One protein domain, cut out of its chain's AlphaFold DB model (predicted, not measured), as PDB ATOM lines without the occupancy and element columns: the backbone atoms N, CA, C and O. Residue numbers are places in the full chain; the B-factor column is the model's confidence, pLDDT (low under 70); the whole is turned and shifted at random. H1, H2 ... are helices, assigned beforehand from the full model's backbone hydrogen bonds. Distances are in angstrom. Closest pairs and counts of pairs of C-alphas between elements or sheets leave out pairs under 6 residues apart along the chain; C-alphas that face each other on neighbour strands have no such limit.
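What this domain is: This is residues 302 to 371 of the 371 residues of an uncharacterized protein of Treponema sp (UniProt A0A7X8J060). The two longer helices, H4 and H1, reach to opposite ends of an elongated domain, with the shorter H2 in the middle between them and H3 folded back on residues 355 to 359 of H4 as a helical hairpin. Residues 302 to 307 stick out at one end and residues 363 to 371 at the other; without these two stretches the body is compact, 26 by 18 by 18 A. The printed part has 70 residues with four named helices, in the order H1, H2, H3, H4, and no named strand, and the class is all helix. The whole is only just compact, close to loose, with a radius of gyration of the C-alphas of 12.8 A and spans of 42 by 26 by 18 A.

How they stand to each other: The longest helix is H4, residues 353 to 369. It touches H3, residues 342 to 348, with its residues 355 to 359 alone, and the closest C-alphas are those of Leu 348 and Tyr 355, 6.1 A apart. The hairpin H3 and H4 runs opposite ways at a shallow tilt of 32 degrees, only just short of steep. H2, residues 328 to 337, is close to H4 but not clearly touching, with the C-alphas of Trp 335 and Leu 358 the closest at 7.5 A. H2 and H4 run the same way at a steep tilt of 38 degrees, only just steep. H1, residues 304 to 317, only just touches H2, with 3 pairs of C-alphas within 8 A, and does so with residues 311 to 315 alone; the closest C-alphas are those of Trp 315 and Arg 331, 7.8 A apart. The lines of H1 and H2 stand about perpendicular, at 82 degrees. H1 is apart from H3 and from H4, and H2 is apart from H3. In H1, H2, H3 and H4 every pair of O i and N i+4 is within hydrogen-bond range.

Where its parts are: H4 is 24.6 A from first to last C-alpha, from Leu 353 at (290.257, 179.018, 177.946) to Asp 369 at (276.905, 166.861, 161.299). H1 begins with C-alpha 304 at (292.650, 150.713, 183.024) and measures 20.1 A. H2 measures 14.5 A and H3 9.8 A, each from first to last C-alpha.

The domain as a whole: The two C-alphas farthest apart are those of Gly 302 and Tyr 371, at 42.7 A; Tyr 371 is the chain's last residue. Residues 302 to 307, of which 304 to 307 belong to H1, stand free, and so do residues 363 to 371, of which 363 to 369 belong to H4. The printed part has no cut. The links H2 to H3 and H3 to H4 are tight, the link H1 to H2 is short, and no link is long. The mean pLDDT of the printed part is 90.9, and residues 369 to 371 are under 70.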
ATOM      1  N   GLY A 302     298.627 148.744 185.791       91.62
ATOM      2  CA  GLY A 302     297.442 148.383 186.567       91.62
ATOM      3  C   GLY A 302     296.203 148.231 185.695       91.62
ATOM      4  O   GLY A 302     296.300 148.025 184.487       91.62
ATOM      5  N   ASP A 303     295.037 148.297 186.328       92.00
ATOM      6  CA  ASP A 303     293.759 148.119 185.649       92.00
ATOM      7  C   ASP A 303     293.263 149.446 185.068       92.00
ATOM      8  O   ASP A 303     292.929 150.366 185.810       92.00
ATOM      9  N   VAL A 304     293.164 149.530 183.738       95.88
ATOM     10  CA  VAL A 304     292.650 150.713 183.024       95.88
ATOM     11  C   VAL A 304     291.287 151.175 183.552       95.88
ATOM     12  O   VAL A 304     291.020 152.374 183.595       95.88
ATOM     13  N   LYS A 305     290.442 150.242 184.009       95.44
ATOM     14  CA  LYS A 305     289.122 150.555 184.557       95.44
ATOM     15  C   LYS A 305     289.216 151.365 185.849       95.44
ATOM     16  O   LYS A 305     288.415 152.267 186.058       95.44
ATOM     17  N   GLU A 306     290.188 151.071 186.710       94.44
ATOM     18  CA  GLU A 306     290.373 151.805 187.968       94.44
ATOM     19  C   GLU A 306     290.810 153.247 187.711       94.44
ATOM     20  O   GLU A 306     290.310 154.165 188.360       94.44
ATOM     21  N   TYR A 307     291.690 153.462 186.729       97.38
ATOM     22  CA  TYR A 307     292.064 154.811 186.307       97.38
ATOM     23  C   TYR A 307     290.860 155.557 185.737       97.38
ATOM     24  O   TYR A 307     290.604 156.686 186.152       97.38
ATOM     25  N   PHE A 308     290.073 154.899 184.880       98.06
ATOM     26  CA  PHE A 308     288.862 155.495 184.322       98.06
ATOM     27  C   PHE A 308     287.884 155.931 185.412       98.06
ATOM     28  O   PHE A 308     287.376 157.049 185.371       98.06
ATOM     29  N   ILE A 309     287.639 155.067 186.400       97.50
ATOM     30  CA  ILE A 309     286.756 155.369 187.527       97.50
ATOM     31  C   ILE A 309     287.283 156.588 188.294       97.50
ATOM     32  O   ILE A 309     286.536 157.541 188.496       97.50
ATOM     33  N   ASN A 310     288.566 156.611 188.663       97.19
ATOM     34  CA  ASN A 310     289.158 157.736 189.394       97.19
ATOM     35  C   ASN A 310     289.097 159.055 188.606       97.19
ATOM     36  O   ASN A 310     288.750 160.096 189.167       97.19
ATOM     37  N   ASP A 311     289.376 159.015 187.303       98.38
ATOM     38  CA  ASP A 311     289.244 160.186 186.440       98.38
ATOM     39  C   ASP A 311     287.782 160.627 186.322       98.38
ATOM     40  O   ASP A 311     287.496 161.823 186.340       98.38
ATOM     41  N   TYR A 312     286.827 159.697 186.260       98.19
ATOM     42  CA  TYR A 312     285.402 160.029 186.245       98.19
ATOM     43  C   TYR A 312     284.956 160.685 187.562       98.19
ATOM     44  O   TYR A 312     284.179 161.639 187.550       98.19
ATOM     45  N   LEU A 313     285.500 160.265 188.707       97.88
ATOM     46  CA  LEU A 313     285.279 160.960 189.979       97.88
ATOM     47  C   LEU A 313     285.782 162.413 189.911       97.88
ATOM     48  O   LEU A 313     285.076 163.330 190.333       97.88
ATOM     49  N   LEU A 314     286.973 162.649 189.350       98.06
ATOM     50  CA  LEU A 314     287.506 164.002 189.149       98.06
ATOM     51  C   LEU A 314     286.674 164.810 188.143       98.06
ATOM     52  O   LEU A 314     286.442 165.999 188.362       98.06
ATOM     53  N   TRP A 315     286.185 164.176 187.078       97.69
ATOM     54  CA  TRP A 315     285.289 164.786 186.096       97.69
ATOM     55  C   TRP A 315     284.040 165.360 186.766       97.69
ATOM     56  O   TRP A 315     283.702 166.531 186.602       97.69
ATOM     57  N   MET A 316     283.411 164.545 187.604       97.81
ATOM     58  CA  MET A 316     282.124 164.853 188.213       97.81
ATOM     59  C   MET A 316     282.235 165.775 189.430       97.81
ATOM     60  O   MET A 316     281.330 166.572 189.661       97.81
ATOM     61  N   LEU A 317     283.327 165.700 190.202       97.31
ATOM     62  CA  LEU A 317     283.502 166.461 191.452       97.31
ATOM     63  C   LEU A 317     284.400 167.698 191.329       97.31
ATOM     64  O   LEU A 317     284.468 168.488 192.272       97.31
ATOM     65  N   LYS A 318     285.187 167.816 190.253       96.94
ATOM     66  CA  LYS A 318     286.173 168.897 190.074       96.94
ATOM     67  C   LYS A 318     285.974 169.621 188.752       96.94
ATOM     68  O   LYS A 318     285.798 170.836 188.758       96.94
ATOM     69  N   GLU A 319     285.969 168.898 187.636       96.31
ATOM     70  CA  GLU A 319     285.877 169.514 186.304       96.31
ATOM     71  C   GLU A 319     284.506 170.148 186.045       96.31
ATOM     72  O   GLU A 319     284.448 171.224 185.457       96.31
ATOM     73  N   SER A 320     283.424 169.555 186.557       95.38
ATOM     74  CA  SER A 320     282.066 170.134 186.543       95.38
ATOM     75  C   SER A 320     281.975 171.497 187.258       95.38
ATOM     76  O   SER A 320     281.142 172.340 186.920       95.38
ATOM     77  N   ASP A 321     282.881 171.757 188.206       94.00
ATOM     78  CA  ASP A 321     283.046 173.038 188.898       94.00
ATOM     79  C   ASP A 321     284.192 173.892 188.330       94.00
ATOM     80  O   ASP A 321     284.496 174.970 188.845       94.00
ATOM     81  N   GLY A 322     284.820 173.469 187.236       92.44
ATOM     82  CA  GLY A 322     285.891 174.197 186.554       92.44
ATOM     83  C   GLY A 322     287.253 174.098 187.232       92.44
ATOM     84  O   GLY A 322     288.183 174.813 186.855       92.44
ATOM     85  N   ILE A 323     287.396 173.212 188.220       94.62
ATOM     86  CA  ILE A 323     288.684 172.887 188.829       94.62
ATOM     87  C   ILE A 323     289.377 171.859 187.928       94.62
ATOM     88  O   ILE A 323     289.080 170.666 187.971       94.62
ATOM     89  N   GLN A 324     290.331 172.332 187.130       93.69
ATOM     90  CA  GLN A 324     291.067 171.510 186.171       93.69
ATOM     91  C   GLN A 324     292.037 170.556 186.888       93.69
ATOM     92  O   GLN A 324     293.116 170.957 187.326       93.69
ATOM     93  N   LYS A 325     291.650 169.286 187.025       95.44
ATOM     94  CA  LYS A 325     292.466 168.218 187.636       95.44
ATOM     95  C   LYS A 325     292.809 167.101 186.660       95.44
ATOM     96  O   LYS A 325     293.817 166.431 186.862       95.44
ATOM     97  N   LEU A 326     292.007 166.915 185.614       96.12
ATOM     98  CA  LEU A 326     292.237 165.876 184.620       96.12
ATOM     99  C   LEU A 326     293.376 166.224 183.667       96.12
ATOM    100  O   LEU A 326     293.649 167.392 183.363       96.12
ATOM    101  N   ASN A 327     293.991 165.179 183.118       95.88
ATOM    102  CA  ASN A 327     294.863 165.314 181.963       95.88
ATOM    103  C   ASN A 327     294.079 165.919 180.776       95.88
ATOM    104  O   ASN A 327     292.884 165.662 180.610       95.88
ATOM    105  N   LYS A 328     294.749 166.732 179.949       94.69
ATOM    106  CA  LYS A 328     294.150 167.381 178.773       94.69
ATOM    107  C   LYS A 328     293.475 166.383 177.829       94.69
ATOM    108  O   LYS A 328     292.372 166.663 177.362       94.69
ATOM    109  N   ASP A 329     294.106 165.240 177.584       94.94
ATOM    110  CA  ASP A 329     293.600 164.241 176.644       94.94
ATOM    111  C   ASP A 329     292.377 163.524 177.219       94.94
ATOM    112  O   ASP A 329     291.347 163.436 176.554       94.94
ATOM    113  N   VAL A 330     292.429 163.123 178.495       97.00
ATOM    114  CA  VAL A 330     291.282 162.525 179.204       97.00
ATOM    115  C   VAL A 330     290.095 163.484 179.233       97.00
ATOM    116  O   VAL A 330     288.977 163.084 178.919       97.00
ATOM    117  N   ARG A 331     290.335 164.770 179.525       96.75
ATOM    118  CA  ARG A 331     289.298 165.809 179.476       96.75
ATOM    119  C   ARG A 331     288.647 165.880 178.098       96.75
ATOM    120  O   ARG A 331     287.429 165.974 178.013       96.75
ATOM    121  N   ALA A 332     289.433 165.827 177.023       94.88
ATOM    122  CA  ALA A 332     288.901 165.855 175.664       94.88
ATOM    123  C   ALA A 332     288.070 164.602 175.332       94.88
ATOM    124  O   ALA A 332     287.040 164.720 174.665       94.88
ATOM    125  N   VAL A 333     288.486 163.424 175.812       96.31
ATOM    126  CA  VAL A 333     287.719 162.174 175.685       96.31
ATOM    127  C   VAL A 333     286.389 162.294 176.429       96.31
ATOM    128  O   VAL A 333     285.334 162.062 175.840       96.31
ATOM    129  N   PHE A 334     286.412 162.709 177.694       97.12
ATOM    130  CA  PHE A 334     285.208 162.812 178.517       97.12
ATOM    131  C   PHE A 334     284.256 163.885 177.999       97.12
ATOM    132  O   PHE A 334     283.071 163.620 177.866       97.12
ATOM    133  N   TRP A 335     284.769 165.041 177.573       95.06
ATOM    134  CA  TRP A 335     283.952 166.090 176.963       95.06
ATOM    135  C   TRP A 335     283.177 165.595 175.732       95.06
ATOM    136  O   TRP A 335     282.035 165.990 175.517       95.06
ATOM    137  N   ARG A 336     283.789 164.720 174.920       92.88
ATOM    138  CA  ARG A 336     283.171 164.174 173.705       92.88
ATOM    139  C   ARG A 336     282.148 163.077 173.992       92.88
ATOM    140  O   ARG A 336     281.120 163.039 173.330       92.88
ATOM    141  N   PHE A 337     282.474 162.147 174.883       93.75
ATOM    142  CA  PHE A 337     281.710 160.904 175.059       93.75
ATOM    143  C   PHE A 337     280.846 160.879 176.326       93.75
ATOM    144  O   PHE A 337     280.054 159.961 176.501       93.75
ATOM    145  N   MET A 338     281.043 161.840 177.224       94.38
ATOM    146  CA  MET A 338     280.319 162.017 178.483       94.38
ATOM    147  C   MET A 338     280.077 163.522 178.709       94.38
ATOM    148  O   MET A 338     280.590 164.095 179.680       94.38
ATOM    149  N   PRO A 339     279.402 164.195 177.756       92.12
ATOM    150  CA  PRO A 339     279.279 165.643 177.765       92.12
ATOM    151  C   PRO A 339     278.526 166.122 179.007       92.12
ATOM    152  O   PRO A 339     277.547 165.515 179.436       92.12
ATOM    153  N   PHE A 340     278.968 167.253 179.557       95.38
ATOM    154  CA  PHE A 340     278.213 167.932 180.603       95.38
ATOM    155  C   PHE A 340     276.888 168.486 180.073       95.38
ATOM    156  O   PHE A 340     276.767 168.795 178.882       95.38
ATOM    157  N   SER A 341     275.933 168.696 180.979       93.69
ATOM    158  CA  SER A 341     274.721 169.463 180.684       93.69
ATOM    159  C   SER A 341     275.053 170.861 180.146       93.69
ATOM    160  O   SER A 341     276.089 171.451 180.470       93.69
ATOM    161  N   GLN A 342     274.159 171.409 179.318       91.75
ATOM    162  CA  GLN A 342     274.369 172.719 178.696       91.75
ATOM    163  C   GLN A 342     274.575 173.825 179.742       91.75
ATOM    164  O   GLN A 342     275.470 174.652 179.594       91.75
ATOM    165  N   GLU A 343     273.833 173.765 180.851       93.62
ATOM    166  CA  GLU A 343     273.974 174.678 181.990       93.62
ATOM    167  C   GLU A 343     275.404 174.685 182.558       93.62
ATOM    168  O   GLU A 343     275.996 175.743 182.791       93.62
ATOM    169  N   ILE A 344     276.007 173.505 182.729       94.69
ATOM    170  CA  ILE A 344     277.387 173.389 183.205       94.69
ATOM    171  C   ILE A 344     278.361 173.882 182.136       94.69
ATOM    172  O   ILE A 344     279.281 174.631 182.465       94.69
ATOM    173  N   LYS A 345     278.163 173.529 180.859       94.00
ATOM    174  CA  LYS A 345     279.016 174.029 179.766       94.00
ATOM    175  C   LYS A 345     279.044 175.561 179.740       94.00
ATOM    176  O   LYS A 345     280.127 176.144 179.654       94.00
ATOM    177  N   ASP A 346     277.894 176.210 179.899       93.12
ATOM    178  CA  ASP A 346     277.780 177.670 179.924       93.12
ATOM    179  C   ASP A 346     278.447 178.291 181.161       93.12
ATOM    180  O   ASP A 346     279.127 179.313 181.045       93.12
ATOM    181  N   LYS A 347     278.358 177.637 182.329       94.88
ATOM    182  CA  LYS A 347     279.086 178.024 183.554       94.88
ATOM    183  C   LYS A 347     280.605 177.875 183.411       94.88
ATOM    184  O   LYS A 347     281.350 178.675 183.982       94.88
ATOM    185  N   LEU A 348     281.080 176.851 182.700       93.19
ATOM    186  CA  LEU A 348     282.506 176.539 182.540       93.19
ATOM    187  C   LEU A 348     283.191 177.388 181.469       93.19
ATOM    188  O   LEU A 348     284.349 177.773 181.641       93.19
ATOM    189  N   LYS A 349     282.478 177.713 180.389       91.06
ATOM    190  CA  LYS A 349     282.988 178.487 179.253       91.06
ATOM    191  C   LYS A 349     283.733 179.780 179.643       91.06
ATOM    192  O   LYS A 349     284.816 179.986 179.101       91.06
ATOM    193  N   PRO A 350     283.241 180.639 180.561       92.44
ATOM    194  CA  PRO A 350     283.968 181.842 180.973       92.44
ATOM    195  C   PRO A 350     285.072 181.580 182.011       92.44
ATOM    196  O   PRO A 350     285.866 182.477 182.281       92.44
ATOM    197  N   ARG A 351     285.135 180.392 182.630       90.06
ATOM    198  CA  ARG A 351     286.071 180.109 183.735       90.06
ATOM    199  C   ARG A 351     287.490 179.820 183.269       90.06
ATOM    200  O   ARG A 351     288.432 180.119 183.997       90.06
ATOM    201  N   ALA A 352     287.658 179.206 182.098       89.12
ATOM    202  CA  ALA A 352     288.977 178.896 181.558       89.12
ATOM    203  C   ALA A 352     288.961 178.721 180.037       89.12
ATOM    204  O   ALA A 352     288.021 178.158 179.473       89.12
ATOM    205  N   LEU A 353     290.072 179.106 179.397       89.44
ATOM    206  CA  LEU A 353     290.257 179.018 177.946       89.44
ATOM    207  C   LEU A 353     290.037 177.595 177.406       89.44
ATOM    208  O   LEU A 353     289.418 177.421 176.363       89.44
ATOM    209  N   VAL A 354     290.464 176.569 178.152       91.56
ATOM    210  CA  VAL A 354     290.297 175.164 177.746       91.56
ATOM    211  C   VAL A 354     288.829 174.788 177.514       91.56
ATOM    212  O   VAL A 354     288.521 174.088 176.554       91.56
ATOM    213  N   TYR A 355     287.902 175.269 178.351       91.44
ATOM    214  CA  TYR A 355     286.476 174.972 178.192       91.44
ATOM    215  C   TYR A 355     285.863 175.791 177.058       91.44
ATOM    216  O   TYR A 355     285.013 175.286 176.328       91.44
ATOM    217  N   GLN A 356     286.335 177.022 176.847       90.56
ATOM    218  CA  GLN A 356     285.932 177.833 175.702       90.56
ATOM    219  C   GLN A 356     286.293 177.158 174.371       90.56
ATOM    220  O   GLN A 356     285.451 177.087 173.473       90.56
ATOM    221  N   GLU A 357     287.510 176.620 174.257       92.06
ATOM    222  CA  GLU A 357     287.959 175.861 173.085       92.06
ATOM    223  C   GLU A 357     287.118 174.598 172.866       92.06
ATOM    224  O   GLU A 357     286.721 174.305 171.736       92.06
ATOM    225  N   LEU A 358     286.807 173.858 173.935       91.81
ATOM    226  CA  LEU A 358     285.973 172.657 173.855       91.81
ATOM    227  C   LEU A 358     284.541 172.979 173.399       91.81
ATOM    228  O   LEU A 358     284.048 172.340 172.472       91.81
ATOM    229  N   CYS A 359     283.913 174.023 173.948       90.00
ATOM    230  CA  CYS A 359     282.604 174.496 173.488       90.00
ATOM    231  C   CYS A 359     282.620 174.936 172.018       90.00
ATOM    232  O   CYS A 359     281.658 174.700 171.290       90.00
ATOM    233  N   GLN A 360     283.693 175.589 171.559       89.06
ATOM    234  CA  GLN A 360     283.804 175.986 170.155       89.06
ATOM    235  C   GLN A 360     283.943 174.766 169.236       89.06
ATOM    236  O   GLN A 360     283.353 174.737 168.157       89.06
ATOM    237  N   ARG A 361     284.685 173.739 169.666       88.19
ATOM    238  CA  ARG A 361     284.798 172.477 168.924       88.19
ATOM    239  C   ARG A 361     283.466 171.741 168.824       88.19
ATOM    240  O   ARG A 361     283.216 171.171 167.768       88.19
ATOM    241  N   ASP A 362     282.638 171.757 169.868       87.44
ATOM    242  CA  ASP A 362     281.290 171.173 169.819       87.44
ATOM    243  C   ASP A 362     280.427 171.873 168.761       87.44
ATOM    244  O   ASP A 362     279.912 171.208 167.869       87.44
ATOM    245  N   ARG A 363     280.386 173.215 168.760       85.62
ATOM    246  CA  ARG A 363     279.643 173.998 167.751       85.62
ATOM    247  C   ARG A 363     280.079 173.690 166.323       85.62
ATOM    248  O   ARG A 363     279.254 173.566 165.427       85.62
ATOM    249  N   ASN A 364     281.386 173.564 166.101       86.88
ATOM    250  CA  ASN A 364     281.912 173.241 164.775       86.88
ATOM    251  C   ASN A 364     281.483 171.837 164.315       86.88
ATOM    252  O   ASN A 364     281.330 171.623 163.117       86.88
ATOM    253  N   ARG A 365     281.301 170.885 165.242       82.56
ATOM    254  CA  ARG A 365     280.784 169.548 164.916       82.56
ATOM    255  C   ARG A 365     279.295 169.577 164.635       82.56
ATOM    256  O   ARG A 365     278.892 169.016 163.633       82.56
ATOM    257  N   GLU A 366     278.506 170.280 165.445       80.62
ATOM    258  CA  GLU A 366     277.065 170.447 165.203       80.62
ATOM    259  C   GLU A 366     276.791 171.027 163.807       80.62
ATOM    260  O   GLU A 366     275.908 170.555 163.098       80.62
ATOM    261  N   LEU A 367     277.606 171.995 163.372       76.50
ATOM    262  CA  LEU A 367     277.537 172.566 162.023       76.50
ATOM    263  C   LEU A 367     277.976 171.594 160.915       76.50
ATOM    264  O   LEU A 367     277.536 171.742 159.781       76.50
ATOM    265  N   SER A 368     278.855 170.636 161.220       71.75
ATOM    266  CA  SER A 368     279.362 169.649 160.257       71.75
ATOM    267  C   SER A 368     278.488 168.398 160.160       71.75
ATOM    268  O   SER A 368     278.458 167.788 159.099       71.75
ATOM    269  N   ASP A 369     277.822 168.006 161.246       58.81
ATOM    270  CA  ASP A 369     276.905 166.861 161.299       58.81
ATOM    271  C   ASP A 369     275.502 167.231 160.767       58.81
ATOM    272  O   ASP A 369     274.690 166.351 160.493       58.81
ATOM    273  N   GLY A 370     275.212 168.531 160.618       42.88
ATOM    274  CA  GLY A 370     273.981 169.073 160.032       42.88
ATOM    275  C   GLY A 370     274.008 169.281 158.508       42.88
ATOM    276  O   GLY A 370     273.152 170.013 158.011       42.88
ATOM    277  N   TYR A 371     274.975 168.688 157.794       31.00
ATOM    278  CA  TYR A 371     275.122 168.743 156.329       31.00
ATOM    279  C   TYR A 371     274.930 167.384 155.656       31.00
ATOM    280  O   TYR A 371     275.472 166.382 156.177       31.00
TER     281      TYR A 371